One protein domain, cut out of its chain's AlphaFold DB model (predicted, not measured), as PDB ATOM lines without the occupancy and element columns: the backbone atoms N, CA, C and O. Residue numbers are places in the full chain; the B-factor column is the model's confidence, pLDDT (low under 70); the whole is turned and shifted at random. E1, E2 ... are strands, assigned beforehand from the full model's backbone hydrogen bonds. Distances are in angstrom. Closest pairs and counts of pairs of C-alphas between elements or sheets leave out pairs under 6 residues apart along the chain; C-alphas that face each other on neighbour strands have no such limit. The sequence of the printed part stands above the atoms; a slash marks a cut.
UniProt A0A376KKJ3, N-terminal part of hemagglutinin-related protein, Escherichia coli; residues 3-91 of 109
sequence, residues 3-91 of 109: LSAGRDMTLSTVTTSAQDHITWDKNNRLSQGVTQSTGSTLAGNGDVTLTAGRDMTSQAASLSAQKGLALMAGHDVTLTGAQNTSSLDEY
ATOM      1  N   LEU A   3     104.063  33.499  75.900       86.62
ATOM      2  CA  LEU A   3     104.790  33.944  77.086       86.62
ATOM      3  C   LEU A   3     104.996  32.743  78.009       86.62
ATOM      4  O   LEU A   3     104.050  32.015  78.303       86.62
ATOM      5  N   SER A   4     106.233  32.541  78.455       89.94
ATOM      6  CA  SER A   4     106.586  31.457  79.368       89.94
ATOM      7  C   SER A   4     107.425  31.987  80.521       89.94
ATOM      8  O   SER A   4     108.381  32.729  80.290       89.94
ATOM      9  N   ALA A   5     107.092  31.588  81.747       89.19
ATOM     10  CA  ALA A   5     107.937  31.796  82.915       89.19
ATOM     11  C   ALA A   5     108.365  30.457  83.513       89.19
ATOM     12  O   ALA A   5     107.552  29.556  83.720       89.19
ATOM     13  N   GLY A   6     109.653  30.353  83.849       89.88
ATOM     14  CA  GLY A   6     110.241  29.123  84.385       89.88
ATOM     15  C   GLY A   6     109.719  28.715  85.764       89.88
ATOM     16  O   GLY A   6     109.880  27.559  86.143       89.88
ATOM     17  N   ARG A   7     109.086  29.629  86.512       93.38
ATOM     18  CA  ARG A   7     108.446  29.301  87.791       93.38
ATOM     19  C   ARG A   7     107.032  29.848  87.878       93.38
ATOM     20  O   ARG A   7     106.100  29.102  87.627       93.38
ATOM     21  N   ASP A   8     106.874  31.136  88.135       92.62
ATOM     22  CA  ASP A   8     105.560  31.732  88.380       92.62
ATOM     23  C   ASP A   8     105.295  32.863  87.376       92.62
ATOM     24  O   ASP A   8     106.229  33.559  86.969       92.62
ATOM     25  N   MET A   9     104.036  33.056  86.970       90.50
ATOM     26  CA  MET A   9     103.602  34.252  86.237       90.50
ATOM     27  C   MET A   9     102.626  35.070  87.067       90.50
ATOM     28  O   MET A   9     101.645  34.544  87.588       90.50
ATOM     29  N   THR A  10     102.863  36.378  87.132       89.00
ATOM     30  CA  THR A  10     101.987  37.309  87.840       89.00
ATOM     31  C   THR A  10     101.641  38.491  86.944       89.00
ATOM     32  O   THR A  10     102.516  39.273  86.581       89.00
ATOM     33  N   LEU A  11     100.359  38.641  86.609       87.00
ATOM     34  CA  LEU A  11      99.804  39.870  86.041       87.00
ATOM     35  C   LEU A  11      99.077  40.608  87.163       87.00
ATOM     36  O   LEU A  11      98.014  40.177  87.597       87.00
ATOM     37  N   SER A  12      99.657  41.698  87.657       84.44
ATOM     38  CA  SER A  12      99.084  42.471  88.769       84.44
ATOM     39  C   SER A  12      98.345  43.713  88.278       84.44
ATOM     40  O   SER A  12      98.479  44.129  87.120       84.44
ATOM     41  N   THR A  13      97.587  44.322  89.184       79.62
ATOM     42  CA  THR A  13      97.052  45.672  89.023       79.62
ATOM     43  C   THR A  13      98.056  46.718  89.486       79.62
ATOM     44  O   THR A  13      98.894  46.475  90.353       79.62
ATOM     45  N   VAL A  14      97.933  47.915  88.926       81.00
ATOM     46  CA  VAL A  14      98.405  49.145  89.551       81.00
ATOM     47  C   VAL A  14      97.216  49.742  90.291       81.00
ATOM     48  O   VAL A  14      96.226  50.145  89.678       81.00
ATOM     49  N   THR A  15      97.301  49.766  91.617       76.69
ATOM     50  CA  THR A  15      96.313  50.443  92.455       76.69
ATOM     51  C   THR A  15      96.713  51.902  92.603       76.69
ATOM     52  O   THR A  15      97.720  52.222  93.234       76.69
ATOM     53  N   THR A  16      95.908  52.786  92.026       76.06
ATOM     54  CA  THR A  16      96.025  54.228  92.201       76.06
ATOM     55  C   THR A  16      94.967  54.666  93.201       76.06
ATOM     56  O   THR A  16      93.770  54.679  92.909       76.06
ATOM     57  N   SER A  17      95.411  55.023  94.400       71.44
ATOM     58  CA  SER A  17      94.559  55.652  95.403       71.44
ATOM     59  C   SER A  17      94.697  57.165  95.283       71.44
ATOM     60  O   SER A  17      95.751  57.722  95.584       71.44
ATOM     61  N   ALA A  18      93.633  57.826  94.840       68.62
ATOM     62  CA  ALA A  18      93.488  59.271  94.915       68.62
ATOM     63  C   ALA A  18      92.663  59.587  96.166       68.62
ATOM     64  O   ALA A  18      91.485  59.239  96.261       68.62
ATOM     65  N   GLN A  19      93.299  60.193  97.164       63.31
ATOM     66  CA  GLN A  19      92.588  60.740  98.313       63.31
ATOM     67  C   GLN A  19      92.412  62.236  98.076       63.31
ATOM     68  O   GLN A  19      93.296  63.028  98.400       63.31
ATOM     69  N   ASP A  20      91.273  62.613  97.499       55.69
ATOM     70  CA  ASP A  20      90.853  64.006  97.414       55.69
ATOM     71  C   ASP A  20      90.305  64.409  98.786       55.69
ATOM     72  O   ASP A  20      89.111  64.352  99.086       55.69
ATOM     73  N   HIS A  21      91.217  64.798  99.677       55.47
ATOM     74  CA  HIS A  21      90.861  65.334 100.985       55.47
ATOM     75  C   HIS A  21      90.290  66.754 100.836       55.47
ATOM     76  O   HIS A  21      90.907  67.734 101.254       55.47
ATOM     77  N   ILE A  22      89.109  66.895 100.226       53.88
ATOM     78  CA  ILE A  22      88.446  68.190 100.061       53.88
ATOM     79  C   ILE A  22      87.706  68.543 101.358       53.88
ATOM     80  O   ILE A  22      86.494  68.460 101.543       53.88
ATOM     81  N   THR A  23      88.489  68.974 102.333       58.88
ATOM     82  CA  THR A  23      87.948  69.480 103.584       58.88
ATOM     83  C   THR A  23      87.453  70.908 103.417       58.88
ATOM     84  O   THR A  23      88.247  71.828 103.550       58.88
ATOM     85  N   TRP A  24      86.151  71.122 103.214       57.25
ATOM     86  CA  TRP A  24      85.539  72.405 103.587       57.25
ATOM     87  C   TRP A  24      84.912  72.392 104.995       57.25
ATOM     88  O   TRP A  24      83.707  72.306 105.198       57.25
ATOM     89  N   ASP A  25      85.722  72.423 106.046       63.31
ATOM     90  CA  ASP A  25      85.204  72.452 107.420       63.31
ATOM     91  C   ASP A  25      84.248  73.639 107.674       63.31
ATOM     92  O   ASP A  25      84.457  74.710 107.122       63.31
ATOM     93  N   LYS A  26      83.191  73.448 108.488       54.62
ATOM     94  CA  LYS A  26      82.124  74.419 108.883       54.62
ATOM     95  C   LYS A  26      81.445  75.218 107.741       54.62
ATOM     96  O   LYS A  26      80.466  75.907 108.004       54.62
ATOM     97  N   ASN A  27      81.926  75.034 106.512       55.22
ATOM     98  CA  ASN A  27      81.868  75.866 105.319       55.22
ATOM     99  C   ASN A  27      81.845  74.965 104.050       55.22
ATOM    100  O   ASN A  27      82.443  75.362 103.055       55.22
ATOM    101  N   ASN A  28      81.177  73.783 104.094       55.84
ATOM    102  CA  ASN A  28      80.918  72.798 102.994       55.84
ATOM    103  C   ASN A  28      81.770  71.481 102.916       55.84
ATOM    104  O   ASN A  28      82.349  71.207 101.871       55.84
ATOM    105  N   ARG A  29      81.964  70.662 103.968       59.88
ATOM    106  CA  ARG A  29      83.053  69.639 103.943       59.88
ATOM    107  C   ARG A  29      82.673  68.424 103.091       59.88
ATOM    108  O   ARG A  29      81.767  67.697 103.490       59.88
ATOM    109  N   LEU A  30      83.418  68.173 102.006       64.88
ATOM    110  CA  LEU A  30      83.257  67.038 101.086       64.88
ATOM    111  C   LEU A  30      84.546  66.204 101.025       64.88
ATOM    112  O   LEU A  30      85.394  66.430 100.171       64.88
ATOM    113  N   SER A  31      84.736  65.235 101.916       67.31
ATOM    114  CA  SER A  31      85.913  64.358 101.824       67.31
ATOM    115  C   SER A  31      85.634  63.228 100.830       67.31
ATOM    116  O   SER A  31      84.687  62.470 101.019       67.31
ATOM    117  N   GLN A  32      86.447  63.105  99.775       70.50
ATOM    118  CA  GLN A  32      86.265  62.105  98.723       70.50
ATOM    119  C   GLN A  32      87.509  61.213  98.590       70.50
ATOM    120  O   GLN A  32      88.593  61.650  98.219       70.50
ATOM    121  N   GLY A  33      87.352  59.924  98.876       77.62
ATOM    122  CA  GLY A  33      88.392  58.916  98.676       77.62
ATOM    123  C   GLY A  33      88.050  58.033  97.485       77.62
ATOM    124  O   GLY A  33      87.008  57.382  97.482       77.62
ATOM    125  N   VAL A  34      88.921  57.964  96.478       75.75
ATOM    126  CA  VAL A  34      88.729  57.085  95.320       75.75
ATOM    127  C   VAL A  34      89.940  56.173  95.163       75.75
ATOM    128  O   VAL A  34      91.054  56.621  94.907       75.75
ATOM    129  N   THR A  35      89.721  54.865  95.271       79.31
ATOM    130  CA  THR A  35      90.718  53.856  94.897       79.31
ATOM    131  C   THR A  35      90.308  53.213  93.587       79.31
ATOM    132  O   THR A  35      89.238  52.609  93.483       79.31
ATOM    133  N   GLN A  36      91.177  53.348  92.590       78.12
ATOM    134  CA  GLN A  36      91.024  52.751  91.271       78.12
ATOM    135  C   GLN A  36      92.139  51.737  91.054       78.12
ATOM    136  O   GLN A  36      93.321  52.053  91.189       78.12
ATOM    137  N   SER A  37      91.764  50.512  90.708       78.44
ATOM    138  CA  SER A  37      92.706  49.459  90.351       78.44
ATOM    139  C   SER A  37      92.701  49.270  88.836       78.44
ATOM    140  O   SER A  37      91.704  48.832  88.266       78.44
ATOM    141  N   THR A  38      93.824  49.572  88.185       77.75
ATOM    142  CA  THR A  38      94.017  49.360  86.744       77.75
ATOM    143  C   THR A  38      94.836  48.095  86.528       77.75
ATOM    144  O   THR A  38      95.991  48.021  86.937       77.75
ATOM    145  N   GLY A  39      94.243  47.079  85.905       79.88
ATOM    146  CA  GLY A  39      94.928  45.823  85.601       79.88
ATOM    147  C   GLY A  39      95.925  45.902  84.451       79.88
ATOM    148  O   GLY A  39      95.886  46.811  83.625       79.88
ATOM    149  N   SER A  40      96.803  44.901  84.384       81.88
ATOM    150  CA  SER A  40      97.672  44.680  83.225       81.88
ATOM    151  C   SER A  40      96.848  44.264  82.001       81.88
ATOM    152  O   SER A  40      95.967  43.417  82.114       81.88
ATOM    153  N   THR A  41      97.155  44.797  80.818       82.50
ATOM    154  CA  THR A  41      96.498  44.378  79.568       82.50
ATOM    155  C   THR A  41      97.454  43.549  78.724       82.50
ATOM    156  O   THR A  41      98.533  44.017  78.366       82.50
ATOM    157  N   LEU A  42      97.042  42.333  78.365       79.81
ATOM    158  CA  LEU A  42      97.726  41.491  77.392       79.81
ATOM    159  C   LEU A  42      96.796  41.242  76.205       79.81
ATOM    160  O   LEU A  42      95.800  40.532  76.325       79.81
ATOM    161  N   ALA A  43      97.140  41.810  75.051       83.25
ATOM    162  CA  ALA A  43      96.393  41.639  73.813       83.25
ATOM    163  C   ALA A  43      97.284  40.999  72.743       83.25
ATOM    164  O   ALA A  43      98.369  41.499  72.447       83.25
ATOM    165  N   GLY A  44      96.820  39.896  72.156       84.12
ATOM    166  CA  GLY A  44      97.479  39.250  71.027       84.12
ATOM    167  C   GLY A  44      96.596  39.213  69.786       84.12
ATOM    168  O   GLY A  44      95.438  38.804  69.840       84.12
ATOM    169  N   ASN A  45      97.182  39.543  68.635       85.50
ATOM    170  CA  ASN A  45      96.478  39.599  67.348       85.50
ATOM    171  C   ASN A  45      96.159  38.212  66.732       85.50
ATOM    172  O   ASN A  45      95.884  38.078  65.542       85.50
ATOM    173  N   GLY A  46      96.247  37.146  67.522       89.31
ATOM    174  CA  GLY A  46      96.081  35.759  67.093       89.31
ATOM    175  C   GLY A  46      95.898  34.861  68.307       89.31
ATOM    176  O   GLY A  46      95.164  35.227  69.221       89.31
ATOM    177  N   ASP A  47      96.571  33.713  68.331       90.44
ATOM    178  CA  ASP A  47      96.597  32.843  69.509       90.44
ATOM    179  C   ASP A  47      97.549  33.398  70.578       90.44
ATOM    180  O   ASP A  47      98.664  33.831  70.263       90.44
ATOM    181  N   VAL A  48      97.122  33.388  71.838       90.00
ATOM    182  CA  VAL A  48      97.915  33.783  73.007       90.00
ATOM    183  C   VAL A  48      98.037  32.586  73.934       90.00
ATOM    184  O   VAL A  48      97.038  32.100  74.456       90.00
ATOM    185  N   THR A  49      99.270  32.149  74.175       90.75
ATOM    186  CA  THR A  49      99.570  31.070  75.117       90.75
ATOM    187  C   THR A  49     100.440  31.600  76.248       90.75
ATOM    188  O   THR A  49     101.512  32.156  76.008       90.75
ATOM    189  N   LEU A  50      99.992  31.411  77.482       88.94
ATOM    190  CA  LEU A  50     100.697  31.763  78.710       88.94
ATOM    191  C   LEU A  50     101.032  30.474  79.456       88.94
ATOM    192  O   LEU A  50     100.142  29.687  79.760       88.94
ATOM    193  N   THR A  51     102.311  30.237  79.734       92.31
ATOM    194  CA  THR A  51     102.787  29.043  80.446       92.31
ATOM    195  C   THR A  51     103.598  29.426  81.680       92.31
ATOM    196  O   THR A  51     104.565  30.174  81.576       92.31
ATOM    197  N   ALA A  52     103.219  28.923  82.850       92.62
ATOM    198  CA  ALA A  52     103.984  29.046  84.087       92.62
ATOM    199  C   ALA A  52     104.449  27.661  84.552       92.62
ATOM    200  O   ALA A  52     103.681  26.700  84.520       92.62
ATOM    201  N   GLY A  53     105.703  27.552  84.995       93.94
ATOM    202  CA  GLY A  53     106.262  26.296  85.504       93.94
ATOM    203  C   GLY A  53     105.555  25.755  86.754       93.94
ATOM    204  O   GLY A  53     105.547  24.546  86.969       93.94
ATOM    205  N   ARG A  54     104.946  26.628  87.561       95.50
ATOM    206  CA  ARG A  54     104.232  26.281  88.792       95.50
ATOM    207  C   ARG A  54     102.899  27.017  88.880       95.50
ATOM    208  O   ARG A  54     101.889  26.392  88.585       95.50
ATOM    209  N   ASP A  55     102.894  28.318  89.167       94.81
ATOM    210  CA  ASP A  55     101.651  29.053  89.444       94.81
ATOM    211  C   ASP A  55     101.431  30.235  88.492       94.81
ATOM    212  O   ASP A  55     102.369  30.942  88.108       94.81
ATOM    213  N   MET A  56     100.172  30.499  88.144       92.00
ATOM    214  CA  MET A  56      99.763  31.713  87.440       92.00
ATOM    215  C   MET A  56      98.777  32.506  88.289       92.00
ATOM    216  O   MET A  56      97.761  31.980  88.725       92.00
ATOM    217  N   THR A  57      99.047  33.792  88.493       90.19
ATOM    218  CA  THR A  57      98.140  34.719  89.181       90.19
ATOM    219  C   THR A  57      97.865  35.924  88.295       90.19
ATOM    220  O   THR A  57      98.789  36.569  87.807       90.19
ATOM    221  N   SER A  58      96.595  36.251  88.093       86.94
ATOM    222  CA  SER A  58      96.164  37.435  87.357       86.94
ATOM    223  C   SER A  58      95.152  38.215  88.188       86.94
ATOM    224  O   SER A  58      94.093  37.693  88.538       86.94
ATOM    225  N   GLN A  59      95.483  39.465  88.504       87.81
ATOM    226  CA  GLN A  59      94.649  40.398  89.249       87.81
ATOM    227  C   GLN A  59      94.223  41.540  88.332       87.81
ATOM    228  O   GLN A  59      95.050  42.277  87.798       87.81
ATOM    229  N   ALA A  60      92.914  41.612  88.110       72.75
ATOM    230  CA  ALA A  60      92.205  42.490  87.187       72.75
ATOM    231  C   ALA A  60      92.793  42.605  85.776       72.75
ATOM    232  O   ALA A  60      92.500  43.570  85.071       72.75
ATOM    233  N   ALA A  61      93.628  41.656  85.358       80.56
ATOM    234  CA  ALA A  61      94.269  41.736  84.065       80.56
ATOM    235  C   ALA A  61      93.248  41.518  82.944       80.56
ATOM    236  O   ALA A  61      92.406  40.621  83.017       80.56
ATOM    237  N   SER A  62      93.348  42.324  81.892       80.75
ATOM    238  CA  SER A  62      92.568  42.149  80.671       80.75
ATOM    239  C   SER A  62      93.380  41.316  79.687       80.75
ATOM    240  O   SER A  62      94.413  41.765  79.190       80.75
ATOM    241  N   LEU A  63      92.941  40.085  79.432       81.38
ATOM    242  CA  LEU A  63      93.586  39.152  78.510       81.38
ATOM    243  C   LEU A  63      92.702  38.996  77.271       81.38
ATOM    244  O   LEU A  63      91.557  38.565  77.379       81.38
ATOM    245  N   SER A  64      93.229  39.336  76.097       83.19
ATOM    246  CA  SER A  64      92.504  39.251  74.829       83.19
ATOM    247  C   SER A  64      93.339  38.562  73.754       83.19
ATOM    248  O   SER A  64      94.535  38.822  73.600       83.19
ATOM    249  N   ALA A  65      92.691  37.682  72.995       87.06
ATOM    250  CA  ALA A  65      93.274  36.960  71.875       87.06
ATOM    251  C   ALA A  65      92.272  36.931  70.715       87.06
ATOM    252  O   ALA A  65      91.100  36.630  70.922       87.06
ATOM    253  N   GLN A  66      92.720  37.225  69.493       88.81
ATOM    254  CA  GLN A  66      91.823  37.230  68.326       88.81
ATOM    255  C   GLN A  66      91.366  35.832  67.892       88.81
ATOM    256  O   GLN A  66      90.336  35.720  67.232       88.81
ATOM    257  N   LYS A  67      92.143  34.787  68.194       90.25
ATOM    258  CA  LYS A  67      91.827  33.407  67.791       90.25
ATOM    259  C   LYS A  67      91.585  32.497  68.989       90.25
ATOM    260  O   LYS A  67      90.515  31.908  69.091       90.25
ATOM    261  N   GLY A  68      92.545  32.423  69.907       86.75
ATOM    262  CA  GLY A  68      92.450  31.562  71.082       86.75
ATOM    263  C   GLY A  68      93.355  32.019  72.218       86.75
ATOM    264  O   GLY A  68      94.460  32.505  71.986       86.75
ATOM    265  N   LEU A  69      92.882  31.861  73.453       88.56
ATOM    266  CA  LEU A  69      93.640  32.132  74.673       88.56
ATOM    267  C   LEU A  69      93.840  30.819  75.437       88.56
ATOM    268  O   LEU A  69      92.865  30.162  75.794       88.56
ATOM    269  N   ALA A  70      95.092  30.456  75.701       90.00
ATOM    270  CA  ALA A  70      95.469  29.280  76.478       90.00
ATOM    271  C   ALA A  70      96.321  29.690  77.686       90.00
ATOM    272  O   ALA A  70      97.356  30.341  77.534       90.00
ATOM    273  N   LEU A  71      95.897  29.288  78.886       88.75
ATOM    274  CA  LEU A  71      96.620  29.493  80.142       88.75
ATOM    275  C   LEU A  71      97.013  28.126  80.701       88.75
ATOM    276  O   LEU A  71      96.153  27.269  80.886       88.75
ATOM    277  N   MET A  72      98.299  27.919  80.964       91.88
ATOM    278  CA  MET A  72      98.825  26.679  81.532       91.88
ATOM    279  C   MET A  72      99.718  27.010  82.722       91.88
ATOM    280  O   MET A  72     100.625  27.834  82.611       91.88
ATOM    281  N   ALA A  73      99.474  26.354  83.847       93.38
ATOM    282  CA  ALA A  73     100.324  26.395  85.026       93.38
ATOM    283  C   ALA A  73     100.558  24.959  85.498       93.38
ATOM    284  O   ALA A  73      99.676  24.112  85.341       93.38
ATOM    285  N   GLY A  74     101.746  24.671  86.030       94.25
ATOM    286  CA  GLY A  74     102.074  23.337  86.537       94.25
ATOM    287  C   GLY A  74     101.222  22.911  87.737       94.25
ATOM    288  O   GLY A  74     101.076  21.714  87.976       94.25
ATOM    289  N   HIS A  75     100.669  23.874  88.473       94.88
ATOM    290  CA  HIS A  75      99.884  23.647  89.677       94.88
ATOM    291  C   HIS A  75      98.552  24.408  89.612       94.88
ATOM    292  O   HIS A  75      97.530  23.791  89.324       94.88
ATOM    293  N   ASP A  76      98.562  25.738  89.773       94.62
ATOM    294  CA  ASP A  76      97.333  26.531  89.896       94.62
ATOM    295  C   ASP A  76      97.277  27.744  88.953       94.62
ATOM    296  O   ASP A  76      98.270  28.436  88.714       94.62
ATOM    297  N   VAL A  77      96.071  28.049  88.455       90.31
ATOM    298  CA  VAL A  77      95.750  29.300  87.746       90.31
ATOM    299  C   VAL A  77      94.713  30.076  88.556       90.31
ATOM    300  O   VAL A  77      93.560  29.669  88.667       90.31
ATOM    301  N   THR A  78      95.117  31.226  89.088       90.25
ATOM    302  CA  THR A  78      94.278  32.119  89.890       90.25
ATOM    303  C   THR A  78      93.927  33.376  89.096       90.25
ATOM    304  O   THR A  78      94.812  34.142  88.711       90.25
ATOM    305  N   LEU A  79      92.630  33.623  88.886       85.38
ATOM    306  CA  LEU A  79      92.111  34.843  88.262       85.38
ATOM    307  C   LEU A  79      91.259  35.616  89.277       85.38
ATOM    308  O   LEU A  79      90.274  35.099  89.795       85.38
ATOM    309  N   THR A  80      91.635  36.858  89.560       84.88
ATOM    310  CA  THR A  80      90.966  37.736  90.532       84.88
ATOM    311  C   THR A  80      90.587  39.056  89.868       84.88
ATOM    312  O   THR A  80      91.304  39.543  88.999       84.88
ATOM    313  N   GLY A  81      89.441  39.634  90.238       75.38
ATOM    314  CA  GLY A  81      88.998  40.939  89.731       75.38
ATOM    315  C   GLY A  81      89.649  42.126  90.456       75.38
ATOM    316  O   GLY A  81      90.226  41.961  91.530       75.38
ATOM    317  N   ALA A  82      89.531  43.330  89.882       68.56
ATOM    318  CA  ALA A  82      89.870  44.583  90.566       68.56
ATOM    319  C   ALA A  82      88.760  44.973  91.543       68.56
ATOM    320  O   ALA A  82      87.578  44.872  91.216       68.56
ATOM    321  N   GLN A  83      89.151  45.487  92.708       65.88
ATOM    322  CA  GLN A  83      88.249  46.177  93.624       65.88
ATOM    323  C   GLN A  83      88.446  47.685  93.437       65.88
ATOM    324  O   GLN A  83      89.549  48.200  93.640       65.88
ATOM    325  N   ASN A  84      87.382  48.375  93.028       66.06
ATOM    326  CA  ASN A  84      87.329  49.833  92.993       66.06
ATOM    327  C   ASN A  84      86.443  50.292  94.147       66.06
ATOM    328  O   ASN A  84      85.302  49.847  94.263       66.06
ATOM    329  N   THR A  85      86.958  51.180  94.992       70.00
ATOM    330  CA  THR A  85      86.209  51.710  96.136       70.00
ATOM    331  C   THR A  85      86.102  53.219  96.014       70.00
ATOM    332  O   THR A  85      87.113  53.896  95.831       70.00
ATOM    333  N   SER A  86      84.889  53.744  96.152       69.25
ATOM    334  CA  SER A  86      84.630  55.178  96.234       69.25
ATOM    335  C   SER A  86      83.953  55.460  97.569       69.25
ATOM    336  O   SER A  86      82.908  54.881  97.856       69.25
ATOM    337  N   SER A  87      84.552  56.324  98.380       69.38
ATOM    338  CA  SER A  87      83.985  56.826  99.628       69.38
ATOM    339  C   SER A  87      83.727  58.321  99.490       69.38
ATOM    340  O   SER A  87      84.612  59.071  99.073       69.38
ATOM    341  N   LEU A  88      82.509  58.741  99.821       65.06
ATOM    342  CA  LEU A  88      82.103  60.139  99.853       65.06
ATOM    343  C   LEU A  88      81.562  60.448 101.245       65.06
ATOM    344  O   LEU A  88      80.566  59.858 101.660       65.06
ATOM    345  N   ASP A  89      82.215  61.371 101.937       66.19
ATOM    346  CA  ASP A  89      81.797  61.876 103.237       66.19
ATOM    347  C   ASP A  89      81.366  63.340 103.075       66.19
ATOM    348  O   ASP A  89      82.197  64.232 102.882       66.19
ATOM    349  N   GLU A  90      80.058  63.588 103.149       59.16
ATOM    350  CA  GLU A  90      79.450  64.915 103.000       59.16
ATOM    351  C   GLU A  90      78.855  65.374 104.340       59.16
ATOM    352  O   GLU A  90      78.080  64.653 104.973       59.16
ATOM    353  N   TYR A  91      79.235  66.570 104.804       59.81
ATOM    354  CA  TYR A  91      78.741  67.137 106.062       59.81
ATOM    355  C   TYR A  91      78.167  68.544 105.854       59.81
ATOM    356  O   TYR A  91      78.905  69.517 105.677       59.81
TER     357      TYR A  91
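Overview. This is residues 3 to 91 of the 109 residues of the protein "N-terminal part of hemagglutinin-related protein" of Escherichia coli (UniProt A0A376KKJ3). A long, narrow three-stranded arm, E3, E4 and E11, runs out from one corner of a short triangular solenoid, whose turns stack strand on strand. The solenoid's three sides are the parallel sheets E1 E6 E9, E2 E7 E10 and E5 E8; the arm, strands in the order E3 E4 E11, is antiparallel and makes the length. The 89 printed residues hold eleven named strands, E1 to E11 along the chain, and no named helix: the class is all strand. The whole is extended, with a radius of gyration of the C-alphas of 19.1 A and spans of 59 by 26 by 14 A.

Along the chain. Begin with the arm: E3, residues 13 to 20, is 21.1 A long; E4, residues 29 to 39, is the longest strand at 32.3 A; E11, residues 85 to 91, is 19.8 A and ends at C-alpha 91 at (78.741, 67.137, 106.062). Find C-alpha 3 at (104.790, 33.944, 77.086), where E1, residues 3 to 5, begins; E6, residues 47 to 52, and E9, residues 68 to 73, are each 16.8 A long. Look next at E2, residues 9 to 11, E7, residues 55 to 59, and E10, residues 76 to 80. Then come E5, residues 41 to 44, and E8, residues 62 to 65.

Arrangement. Start at the hairpin E3 and E4, antiparallel at 170 degrees, with N 14 and O 38 2.8 A apart. On the other side of E4, E11 is antiparallel at 176 degrees, with N 33 and O 87 at 2.9 A. E2 runs on into E3 across one residue at 31 degrees, and E4 runs on into E5 across one residue at 30 degrees. E7 is parallel to E2, with N 11 and O 57 at 2.9 A, and to E10, with N 58 and O 78 at 2.8 A. E5 and E8 are parallel, with N 42 and O 62 at 2.8 A. E6 is parallel to E1, with N 5 and O 51 at 2.9 A, and to E9, with N 50 and O 70 at 2.8 A. Between these sheets, the closest C-alphas of E6 and E8 are those of Val 48 and Ala 65, 5.7 A apart; those of E7 and E9 are Asp 55 and Ala 73, 5.3 A. E1 and E5, for instance, are apart.

Size, cuts and confidence. The two C-alphas farthest apart, those of Asn 27 and Gly 74, are 59.3 A from each other. The printed part has no cut and no long link; E3 to E4 is short, the others tight. The mean pLDDT of the printed part is 79.5, and you will find values under 70 at residues 18 to 31, 82 to 84 and 86 to 91.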